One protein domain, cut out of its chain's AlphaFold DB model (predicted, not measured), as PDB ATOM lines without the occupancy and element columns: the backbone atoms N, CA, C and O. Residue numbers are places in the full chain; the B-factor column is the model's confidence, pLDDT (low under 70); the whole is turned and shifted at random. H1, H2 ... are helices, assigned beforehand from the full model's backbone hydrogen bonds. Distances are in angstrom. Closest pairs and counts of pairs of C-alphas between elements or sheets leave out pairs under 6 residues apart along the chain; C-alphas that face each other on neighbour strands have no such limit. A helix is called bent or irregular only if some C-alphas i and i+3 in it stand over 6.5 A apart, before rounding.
ATOM      1  N   ALA A  10      37.787   0.602  44.364       90.25
ATOM      2  CA  ALA A  10      36.839   1.567  43.811       90.25
ATOM      3  C   ALA A  10      37.511   2.910  43.484       90.25
ATOM      4  O   ALA A  10      37.314   3.444  42.390       90.25
ATOM      5  N   ASP A  11      38.359   3.415  44.385       90.44
ATOM      6  CA  ASP A  11      39.106   4.660  44.163       90.44
ATOM      7  C   ASP A  11      40.062   4.521  42.979       90.44
ATOM      8  O   ASP A  11      40.132   5.403  42.125       90.44
ATOM      9  N   ALA A  12      40.770   3.390  42.888       91.69
ATOM     10  CA  ALA A  12      41.679   3.117  41.784       91.69
ATOM     11  C   ALA A  12      40.936   3.101  40.440       91.69
ATOM     12  O   ALA A  12      41.378   3.754  39.494       91.69
ATOM     13  N   ARG A  13      39.769   2.443  40.353       92.25
ATOM     14  CA  ARG A  13      38.923   2.490  39.144       92.25
ATOM     15  C   ARG A  13      38.529   3.913  38.788       92.25
ATOM     16  O   ARG A  13      38.669   4.313  37.634       92.25
ATOM     17  N   LEU A  14      38.063   4.675  39.772       91.62
ATOM     18  CA  LEU A  14      37.623   6.046  39.557       91.62
ATOM     19  C   LEU A  14      38.774   6.916  39.034       91.62
ATOM     20  O   LEU A  14      38.633   7.546  37.987       91.62
ATOM     21  N   ILE A  15      39.942   6.874  39.681       92.06
ATOM     22  CA  ILE A  15      41.144   7.607  39.255       92.06
ATOM     23  C   ILE A  15      41.531   7.238  37.817       92.06
ATOM     24  O   ILE A  15      41.787   8.121  36.997       92.06
ATOM     25  N   TYR A  16      41.536   5.946  37.482       92.50
ATOM     26  CA  TYR A  16      41.902   5.475  36.145       92.50
ATOM     27  C   TYR A  16      40.831   5.717  35.075       92.50
ATOM     28  O   TYR A  16      41.161   5.682  33.886       92.50
ATOM     29  N   SER A  17      39.589   6.002  35.466       91.69
ATOM     30  CA  SER A  17      38.519   6.424  34.557       91.69
ATOM     31  C   SER A  17      38.536   7.929  34.266       91.69
ATOM     32  O   SER A  17      38.305   8.325  33.129       91.69
ATOM     33  N   LEU A  18      38.855   8.761  35.266       91.19
ATOM     34  CA  LEU A  18      38.733  10.221  35.176       91.19
ATOM     35  C   LEU A  18      40.038  10.920  34.797       91.19
ATOM     36  O   LEU A  18      40.043  11.853  33.998       91.19
ATOM     37  N   ALA A  19      41.152  10.513  35.402       88.81
ATOM     38  CA  ALA A  19      42.396  11.257  35.282       88.81
ATOM     39  C   ALA A  19      43.139  10.867  33.994       88.81
ATOM     40  O   ALA A  19      43.116   9.693  33.626       88.81
ATOM     41  N   PRO A  20      43.846  11.782  33.307       87.81
ATOM     42  CA  PRO A  20      44.653  11.441  32.136       87.81
ATOM     43  C   PRO A  20      45.849  10.548  32.504       87.81
ATOM     44  O   PRO A  20      46.265  10.478  33.663       87.81
ATOM     45  N   ALA A  21      46.430   9.870  31.509       83.25
ATOM     46  CA  ALA A  21      47.539   8.928  31.711       83.25
ATOM     47  C   ALA A  21      48.791   9.570  32.344       83.25
ATOM     48  O   ALA A  21      49.495   8.908  33.094       83.25
ATOM     49  N   SER A  22      49.044  10.852  32.077       82.50
ATOM     50  CA  SER A  22      50.148  11.631  32.656       82.50
ATOM     51  C   SER A  22      49.828  12.242  34.024       82.50
ATOM     52  O   SER A  22      50.653  12.963  34.579       82.50
ATOM     53  N   SER A  23      48.635  11.999  34.576       87.69
ATOM     54  CA  SER A  23      48.221  12.646  35.820       87.69
ATOM     55  C   SER A  23      49.042  12.194  37.027       87.69
ATOM     56  O   SER A  23      49.316  11.009  37.239       87.69
ATOM     57  N   ILE A  24      49.330  13.163  37.893       88.31
ATOM     58  CA  ILE A  24      49.927  12.943  39.213       88.31
ATOM     59  C   ILE A  24      49.075  11.983  40.055       88.31
ATOM     60  O   ILE A  24      49.621  11.162  40.785       88.31
ATOM     61  N   LEU A  25      47.745  12.035  39.920       88.44
ATOM     62  CA  LEU A  25      46.828  11.153  40.646       88.44
ATOM     63  C   LEU A  25      47.013   9.678  40.272       88.44
ATOM     64  O   LEU A  25      47.050   8.836  41.168       88.44
ATOM     65  N   ARG A  26      47.180   9.350  38.980       91.19
ATOM     66  CA  ARG A  26      47.496   7.972  38.560       91.19
ATOM     67  C   ARG A  26      48.863   7.533  39.066       91.19
ATOM     68  O   ARG A  26      48.981   6.421  39.570       91.19
ATOM     69  N   LYS A  27      49.865   8.417  38.999       89.94
ATOM     70  CA  LYS A  27      51.213   8.153  39.524       89.94
ATOM     71  C   LYS A  27      51.176   7.822  41.020       89.94
ATOM     72  O   LYS A  27      51.644   6.764  41.418       89.94
ATOM     73  N   LEU A  28      50.548   8.679  41.827       89.75
ATOM     74  CA  LEU A  28      50.391   8.464  43.266       89.75
ATOM     75  C   LEU A  28      49.597   7.185  43.558       89.75
ATOM     76  O   LEU A  28      49.988   6.408  44.419       89.75
ATOM     77  N   CYS A  29      48.510   6.933  42.822       91.06
ATOM     78  CA  CYS A  29      47.732   5.702  42.950       91.06
ATOM     79  C   CYS A  29      48.606   4.460  42.722       91.06
ATOM     80  O   CYS A  29      48.595   3.552  43.550       91.06
ATOM     81  N   ALA A  30      49.381   4.427  41.637       91.25
ATOM     82  CA  ALA A  30      50.273   3.316  41.321       91.25
ATOM     83  C   ALA A  30      51.379   3.136  42.373       91.25
ATOM     84  O   ALA A  30      51.644   2.008  42.783       91.25
ATOM     85  N   ASP A  31      51.970   4.229  42.859       90.88
ATOM     86  CA  ASP A  31      52.987   4.206  43.914       90.88
ATOM     87  C   ASP A  31      52.430   3.655  45.236       90.88
ATOM     88  O   ASP A  31      53.071   2.834  45.894       90.88
ATOM     89  N   CYS A  32      51.203   4.029  45.607       89.69
ATOM     90  CA  CYS A  32      50.520   3.485  46.780       89.69
ATOM     91  C   CYS A  32      50.246   1.980  46.648       89.69
ATOM     92  O   CYS A  32      50.484   1.223  47.591       89.69
ATOM     93  N   VAL A  33      49.783   1.538  45.474       89.94
ATOM     94  CA  VAL A  33      49.549   0.113  45.190       89.94
ATOM     95  C   VAL A  33      50.872  -0.661  45.187       89.94
ATOM     96  O   VAL A  33      50.915  -1.774  45.697       89.94
ATOM     97  N   ALA A  34      51.968  -0.076  44.697       89.31
ATOM     98  CA  ALA A  34      53.302  -0.676  44.757       89.31
ATOM     99  C   ALA A  34      53.861  -0.759  46.189       89.31
ATOM    100  O   ALA A  34      54.512  -1.743  46.532       89.31
ATOM    101  N   ASN A  35      53.591   0.235  47.042       87.44
ATOM    102  CA  ASN A  35      53.980   0.216  48.457       87.44
ATOM    103  C   ASN A  35      53.254  -0.883  49.251       87.44
ATOM    104  O   ASN A  35      53.874  -1.580  50.054       87.44
ATOM    105  N   LYS A  36      51.940  -1.026  49.044       84.19
ATOM    106  CA  LYS A  36      51.090  -2.030  49.703       84.19
ATOM    107  C   LYS A  36      50.439  -2.908  48.651       84.19
ATOM    108  O   LYS A  36      49.240  -2.796  48.398       84.19
ATOM    109  N   ASN A  37      51.248  -3.790  48.069       86.88
ATOM    110  CA  ASN A  37      50.817  -4.683  47.005       86.88
ATOM    111  C   ASN A  37      49.580  -5.501  47.447       86.88
ATOM    112  O   ASN A  37      49.669  -6.311  48.383       86.88
ATOM    113  N   PRO A  38      48.413  -5.311  46.801       86.50
ATOM    114  CA  PRO A  38      47.193  -6.011  47.179       86.50
ATOM    115  C   PRO A  38      47.304  -7.524  46.969       86.50
ATOM    116  O   PRO A  38      46.646  -8.274  47.686       86.50
ATOM    117  N   PHE A  39      48.165  -7.974  46.052       88.12
ATOM    118  CA  PHE A  39      48.376  -9.391  45.758       88.12
ATOM    119  C   PHE A  39      49.297 -10.096  46.765       88.12
ATOM    120  O   PHE A  39      49.295 -11.320  46.833       88.12
ATOM    121  N   GLU A  40      50.066  -9.340  47.555       86.25
ATOM    122  CA  GLU A  40      50.881  -9.877  48.658       86.25
ATOM    123  C   GLU A  40      50.122  -9.871  49.987       86.25
ATOM    124  O   GLU A  40      50.377 -10.691  50.865       86.25
ATOM    125  N   THR A  41      49.195  -8.926  50.148       82.31
ATOM    126  CA  THR A  41      48.486  -8.691  51.412       82.31
ATOM    127  C   THR A  41      47.147  -9.415  51.517       82.31
ATOM    128  O   THR A  41      46.663  -9.606  52.631       82.31
ATOM    129  N   ASN A  42      46.546  -9.818  50.394       85.75
ATOM    130  CA  ASN A  42      45.256 -10.500  50.361       85.75
ATOM    131  C   ASN A  42      45.392 -11.899  49.758       85.75
ATOM    132  O   ASN A  42      46.169 -12.119  48.832       85.75
ATOM    133  N   GLU A  43      44.582 -12.840  50.242       88.12
ATOM    134  CA  GLU A  43      44.529 -14.184  49.668       88.12
ATOM    135  C   GLU A  43      43.838 -14.186  48.290       88.12
ATOM    136  O   GLU A  43      42.854 -13.459  48.111       88.12
ATOM    137  N   PRO A  44      44.245 -15.061  47.347       88.12
ATOM    138  CA  PRO A  44      43.600 -15.201  46.032       88.12
ATOM    139  C   PRO A  44      42.100 -15.544  46.079       88.12
ATOM    140  O   PRO A  44      41.348 -15.290  45.139       88.12
ATOM    141  N   SER A  45      41.650 -16.146  47.181       88.31
ATOM    142  CA  SER A  45      40.250 -16.488  47.451       88.31
ATOM    143  C   SER A  45      39.395 -15.272  47.835       88.31
ATOM    144  O   SER A  45      38.166 -15.340  47.760       88.31
ATOM    145  N   SER A  46      40.022 -14.167  48.250       90.56
ATOM    146  CA  SER A  46      39.331 -12.991  48.767       90.56
ATOM    147  C   SER A  46      38.665 -12.172  47.658       90.56
ATOM    148  O   SER A  46      39.168 -12.060  46.538       90.56
ATOM    149  N   ALA A  47      37.532 -11.545  47.985       89.62
ATOM    150  CA  ALA A  47      36.835 -10.647  47.062       89.62
ATOM    151  C   ALA A  47      37.728  -9.472  46.625       89.62
ATOM    152  O   ALA A  47      37.759  -9.124  45.448       89.62
ATOM    153  N   ILE A  48      38.519  -8.928  47.556       88.25
ATOM    154  CA  ILE A  48      39.428  -7.802  47.309       88.25
ATOM    155  C   ILE A  48      40.510  -8.176  46.288       88.25
ATOM    156  O   ILE A  48      40.791  -7.390  45.388       88.25
ATOM    157  N   TYR A  49      41.093  -9.377  46.384       91.19
ATOM    158  CA  TYR A  49      42.087  -9.843  45.412       91.19
ATOM    159  C   TYR A  49      41.501  -9.895  43.999       91.19
ATOM    160  O   TYR A  49      42.100  -9.371  43.061       91.19
ATOM    161  N   ARG A  50      40.302 -10.471  43.851       91.56
ATOM    162  CA  ARG A  50      39.612 -10.574  42.555       91.56
ATOM    163  C   ARG A  50      39.240  -9.211  41.979       91.56
ATOM    164  O   ARG A  50      39.327  -9.006  40.773       91.56
ATOM    165  N   GLU A  51      38.840  -8.263  42.823       92.12
ATOM    166  CA  GLU A  51      38.575  -6.896  42.373       92.12
ATOM    167  C   GLU A  51      39.832  -6.224  41.820       92.12
ATOM    168  O   GLU A  51      39.766  -5.591  40.765       92.12
ATOM    169  N   TRP A  52      40.973  -6.386  42.494       92.44
ATOM    170  CA  TRP A  52      42.255  -5.886  42.001       92.44
ATOM    171  C   TRP A  52      42.702  -6.589  40.722       92.44
ATOM    172  O   TRP A  52      43.161  -5.915  39.805       92.44
ATOM    173  N   GLU A  53      42.515  -7.902  40.613       92.62
ATOM    174  CA  GLU A  53      42.789  -8.659  39.386       92.62
ATOM    175  C   GLU A  53      41.998  -8.095  38.194       92.62
ATOM    176  O   GLU A  53      42.582  -7.769  37.156       92.62
ATOM    177  N   LEU A  54      40.692  -7.866  38.373       93.19
ATOM    178  CA  LEU A  54      39.847  -7.229  37.361       93.19
ATOM    179  C   LEU A  54      40.380  -5.843  36.981       93.19
ATOM    180  O   LEU A  54      40.563  -5.559  35.801       93.19
ATOM    181  N   ILE A  55      40.717  -5.004  37.963       92.81
ATOM    182  CA  ILE A  55      41.231  -3.645  37.720       92.81
ATOM    183  C   ILE A  55      42.549  -3.665  36.941       92.81
ATOM    184  O   ILE A  55      42.734  -2.854  36.031       92.81
ATOM    185  N   PHE A  56      43.454  -4.590  37.261       92.50
ATOM    186  CA  PHE A  56      44.726  -4.758  36.556       92.50
ATOM    187  C   PHE A  56      44.550  -5.231  35.110       92.50
ATOM    188  O   PHE A  56      45.393  -4.910  34.269       92.50
ATOM    189  N   SER A  57      43.464  -5.955  34.821       90.19
ATOM    190  CA  SER A  57      43.119  -6.413  33.472       90.19
ATOM    191  C   SER A  57      42.364  -5.365  32.642       90.19
ATOM    192  O   SER A  57      42.621  -5.222  31.448       90.19
ATOM    193  N   GLU A  58      41.463  -4.601  33.265       89.69
ATOM    194  CA  GLU A  58      40.571  -3.649  32.589       89.69
ATOM    195  C   GLU A  58      41.214  -2.272  32.390       89.69
ATOM    196  O   GLU A  58      40.823  -1.513  31.502       89.69
ATOM    197  N   THR A  59      42.199  -1.922  33.219       87.19
ATOM    198  CA  THR A  59      42.806  -0.589  33.225       87.19
ATOM    199  C   THR A  59      44.303  -0.632  32.927       87.19
ATOM    200  O   THR A  59      44.959  -1.670  32.960       87.19
ATOM    201  N   LYS A  60      44.886   0.543  32.665       89.06
ATOM    202  CA  LYS A  60      46.336   0.697  32.450       89.06
ATOM    203  C   LYS A  60      47.158   0.702  33.745       89.06
ATOM    204  O   LYS A  60      48.360   0.951  33.685       89.06
ATOM    205  N   ILE A  61      46.541   0.424  34.895       92.19
ATOM    206  CA  ILE A  61      47.232   0.424  36.188       92.19
ATOM    207  C   ILE A  61      48.384  -0.574  36.232       92.19
ATOM    208  O   ILE A  61      49.377  -0.299  36.881       92.19
ATOM    209  N   SER A  62      48.302  -1.694  35.511       89.88
ATOM    210  CA  SER A  62      49.356  -2.712  35.474       89.88
ATOM    211  C   SER A  62      50.685  -2.156  34.950       89.88
ATOM    212  O   SER A  62      51.743  -2.447  35.506       89.88
ATOM    213  N   MET A  63      50.639  -1.295  33.927       90.19
ATOM    214  CA  MET A  63      51.823  -0.623  33.385       90.19
ATOM    215  C   MET A  63      52.390   0.417  34.353       90.19
ATOM    216  O   MET A  63      53.607   0.499  34.527       90.19
ATOM    217  N   ASP A  64      51.526   1.212  34.979       90.75
ATOM    218  CA  ASP A  64      51.957   2.234  35.934       90.75
ATOM    219  C   ASP A  64      52.484   1.597  37.223       90.75
ATOM    220  O   ASP A  64      53.502   2.032  37.748       90.75
ATOM    221  N   PHE A  65      51.861   0.507  37.672       90.56
ATOM    222  CA  PHE A  65      52.318  -0.325  38.775       90.56
ATOM    223  C   PHE A  65      53.688  -0.929  38.482       90.56
ATOM    224  O   PHE A  65      54.564  -0.848  39.330       90.56
ATOM    225  N   ALA A  66      53.925  -1.480  37.287       88.31
ATOM    226  CA  ALA A  66      55.239  -2.018  36.931       88.31
ATOM    227  C   ALA A  66      56.337  -0.938  36.981       88.31
ATOM    228  O   ALA A  66      57.445  -1.192  37.456       88.31
ATOM    229  N   LYS A  67      56.020   0.291  36.546       87.12
ATOM    230  CA  LYS A  67      56.923   1.444  36.678       87.12
ATOM    231  C   LYS A  67      57.127   1.828  38.142       87.12
ATOM    232  O   LYS A  67      58.268   1.994  38.563       87.12
ATOM    233  N   ALA A  68      56.057   1.931  38.920       87.31
ATOM    234  CA  ALA A  68      56.108   2.264  40.338       87.31
ATOM    235  C   ALA A  68      56.878   1.214  41.154       87.31
ATOM    236  O   ALA A  68      57.704   1.574  41.978       87.31
ATOM    237  N   ALA A  69      56.697  -0.076  40.872       82.19
ATOM    238  CA  ALA A  69      57.382  -1.185  41.534       82.19
ATOM    239  C   ALA A  69      58.899  -1.196  41.276       82.19
ATOM    240  O   ALA A  69      59.660  -1.728  42.086       82.19
ATOM    241  N   SER A  70      59.360  -0.584  40.178       73.56
ATOM    242  CA  SER A  70      60.796  -0.389  39.929       73.56
ATOM    243  C   SER A  70      61.426   0.636  40.883       73.56
ATOM    244  O   SER A  70      62.624   0.583  41.169       73.56
ATOM    245  N   ILE A  71      60.609   1.542  41.421       71.31
ATOM    246  CA  ILE A  71      60.983   2.511  42.441       71.31
ATOM    247  C   ILE A  71      60.736   1.818  43.780       71.31
ATOM    248  O   ILE A  71      59.611   1.467  44.116       71.31
ATOM    249  N   ARG A  72      61.790   1.554  44.560       65.44
ATOM    250  CA  ARG A  72      61.636   0.864  45.850       65.44
ATOM    251  C   ARG A  72      60.807   1.714  46.822       65.44
ATOM    252  O   ARG A  72      61.358   2.531  47.550       65.44
ATOM    253  N   TRP A  73      59.504   1.453  46.879       76.75
ATOM    254  CA  TRP A  73      58.568   1.959  47.888       76.75
ATOM    255  C   TRP A  73      58.565   1.122  49.178       76.75
ATOM    256  O   TRP A  73      57.696   1.285  50.032       76.75
ATOM    257  N   GLN A  74      59.535   0.216  49.343       68.12
ATOM    258  CA  GLN A  74      59.665  -0.633  50.527       68.12
ATOM    259  C   GLN A  74      59.808   0.229  51.787       68.12
ATOM    260  O   GLN A  74      60.793   0.947  51.941       68.12
ATOM    261  N   ASN A  75      58.831   0.137  52.693       72.50
ATOM    262  CA  ASN A  75      58.760   0.889  53.954       72.50
ATOM    263  C   ASN A  75      58.700   2.421  53.808       72.50
ATOM    264  O   ASN A  75      58.918   3.135  54.785       72.50
ATOM    265  N   VAL A  76      58.388   2.934  52.615       82.38
ATOM    266  CA  VAL A  76      58.219   4.370  52.369       82.38
ATOM    267  C   VAL A  76      56.793   4.612  51.908       82.38
ATOM    268  O   VAL A  76      56.426   4.217  50.806       82.38
ATOM    269  N   ASP A  77      55.991   5.259  52.751       84.19
ATOM    270  CA  ASP A  77      54.629   5.648  52.391       84.19
ATOM    271  C   ASP A  77      54.670   6.794  51.349       84.19
ATOM    272  O   ASP A  77      55.199   7.869  51.652       84.19
ATOM    273  N   PRO A  78      54.094   6.624  50.142       84.44
ATOM    274  CA  PRO A  78      54.155   7.633  49.074       84.44
ATOM    275  C   PRO A  78      53.508   8.981  49.422       84.44
ATOM    276  O   PRO A  78      53.874  10.019  48.879       84.44
ATOM    277  N   TRP A  79      52.561   8.991  50.362       78.44
ATOM    278  CA  TRP A  79      51.904  10.206  50.860       78.44
ATOM    279  C   TRP A  79      52.684  10.924  51.971       78.44
ATOM    280  O   TRP A  79      52.228  11.966  52.460       78.44
ATOM    281  N   ASN A  80      53.834  10.386  52.396       83.38
ATOM    282  CA  ASN A  80      54.673  11.022  53.404       83.38
ATOM    283  C   ASN A  80      55.190  12.381  52.903       83.38
ATOM    284  O   ASN A  80      55.456  12.572  51.716       83.38
ATOM    285  N   TRP A  81      55.355  13.334  53.822       77.12
ATOM    286  CA  TRP A  81      55.752  14.708  53.510       77.12
ATOM    287  C   TRP A  81      57.048  14.780  52.692       77.12
ATOM    288  O   TRP A  81      57.131  15.556  51.744       77.12
ATOM    289  N   SER A  82      58.030  13.922  53.001       81.56
ATOM    290  CA  SER A  82      59.315  13.860  52.289       81.56
ATOM    291  C   SER A  82      59.177  13.513  50.804       81.56
ATOM    292  O   SER A  82      60.000  13.945  49.992       81.56
ATOM    293  N   GLU A  83      58.131  12.768  50.443       82.88
ATOM    294  CA  GLU A  83      57.906  12.260  49.090       82.88
ATOM    295  C   GLU A  83      56.922  13.117  48.288       82.88
ATOM    296  O   GLU A  83      56.895  13.013  47.062       82.88
ATOM    297  N   ARG A  84      56.185  14.033  48.937       79.69
ATOM    298  CA  ARG A  84      55.220  14.932  48.271       79.69
ATOM    299  C   ARG A  84      55.824  15.705  47.102       79.69
ATOM    300  O   ARG A  84      55.158  15.876  46.087       79.69
ATOM    301  N   LYS A  85      57.100  16.094  47.200       80.50
ATOM    302  CA  LYS A  85      57.850  16.768  46.121       80.50
ATOM    303  C   LYS A  85      57.884  15.997  44.798       80.50
ATOM    304  O   LYS A  85      58.059  16.608  43.760       80.50
ATOM    305  N   ARG A  86      57.689  14.671  44.802       79.81
ATOM    306  CA  ARG A  86      57.621  13.849  43.575       79.81
ATOM    307  C   ARG A  86      56.309  14.004  42.803       79.81
ATOM    308  O   ARG A  86      56.194  13.487  41.685       79.81
ATOM    309  N   TYR A  87      55.323  14.627  43.441       81.62
ATOM    310  CA  TYR A  87      53.959  14.815  42.958       81.62
ATOM    311  C   TYR A  87      53.602  16.294  42.787       81.62
ATOM    312  O   TYR A  87      52.545  16.600  42.253       81.62
TER     313      TYR A  87
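AT A GLANCE: This is residues 10 to 87 of the 160 residues of an uncharacterized protein of Monilinia fructigena (UniProt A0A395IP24). Two helices, H2 and H5, cross steeply in the middle of a small helical body; H1 folds back beside H2 as a helical hairpin, while H4 stands with the short H3 at one end of the longest axis and meets the start of H5 in a corner. H6 lies at the other end, beyond a loop of residues 71 to 80, and touches no helix. The centres of H1, H2 and H4 make a triangle, and H5 runs from the end of H4 across H2. The 78 printed residues hold six named helices, H1 to H6 in that order, and no named strand; the class is all helix. The whole is compact, with a radius of gyration of the C-alphas of 12.3 A and spans of 37 by 28 by 19 A.

IN THESE COORDINATES: H1, residues 10 to 18, begins at C-alpha 10 (36.839, 1.567, 43.811) and is 12.4 A long. H2, residues 24 to 35, measures 16.2 A from C-alpha 24 (49.927, 12.943, 39.213). H3, residues 38 to 41, is 5.2 A long. H4, residues 47 to 58, measures 16.5 A, and H5, residues 61 to 70, 14.1 A. H6, residues 81 to 86, measures 10.1 A and ends at C-alpha 86 (57.621, 13.849, 43.575); it is irregular, but only just, with C-alphas 82 and 85 7.0 A apart.

HOW THE PARTS SIT: H1 and H2 form a helical hairpin and touch, H2 with residues 25 to 29 alone; their closest C-alphas, Ile 15 and Arg 26, are 6.4 A apart. They run opposite ways at a shallow tilt of 32 degrees, only just short of steep. H1 and H4 are close but not clearly touching, the same way at a shallow tilt of 15 degrees, with the C-alphas of Arg 13 and Ile 55 closest at 6.7 A. H2 touches H5 at a steep tilt of 63 degrees, the same way, the closest C-alphas being Ala 30 and Phe 65 at 4.9 A. H2 and H3 meet only through their link. H3 touches H4, which takes part with residues 48 to 52 alone; the C-alphas of Phe 39 and Tyr 49 are closest at 6.3 A. H4 and H5 are close but not clearly touching and about perpendicular at 81 degrees, with the C-alphas of Phe 56 and Ser 62 closest at 5.2 A. H6 is apart from H1, H2, H3, H4 and H5. In H1, H2, H4 and H5 every O i to N i+4 pair is within hydrogen-bond range; in H6 0 of 2 are, beside 2 of 3 O i to N i+3 pairs, and H3 is too short for an O i to N i+4 pair.

THE WHOLE: The two C-alphas farthest apart, Ser 45 and Lys 85, are 37.6 A apart. The printed part has no cut. No link is long; H5 to H6, with 10 residues, is short, and the others are tight. The mean pLDDT of the printed part is 86.7, with Arg 72 and Gln 74 under 70.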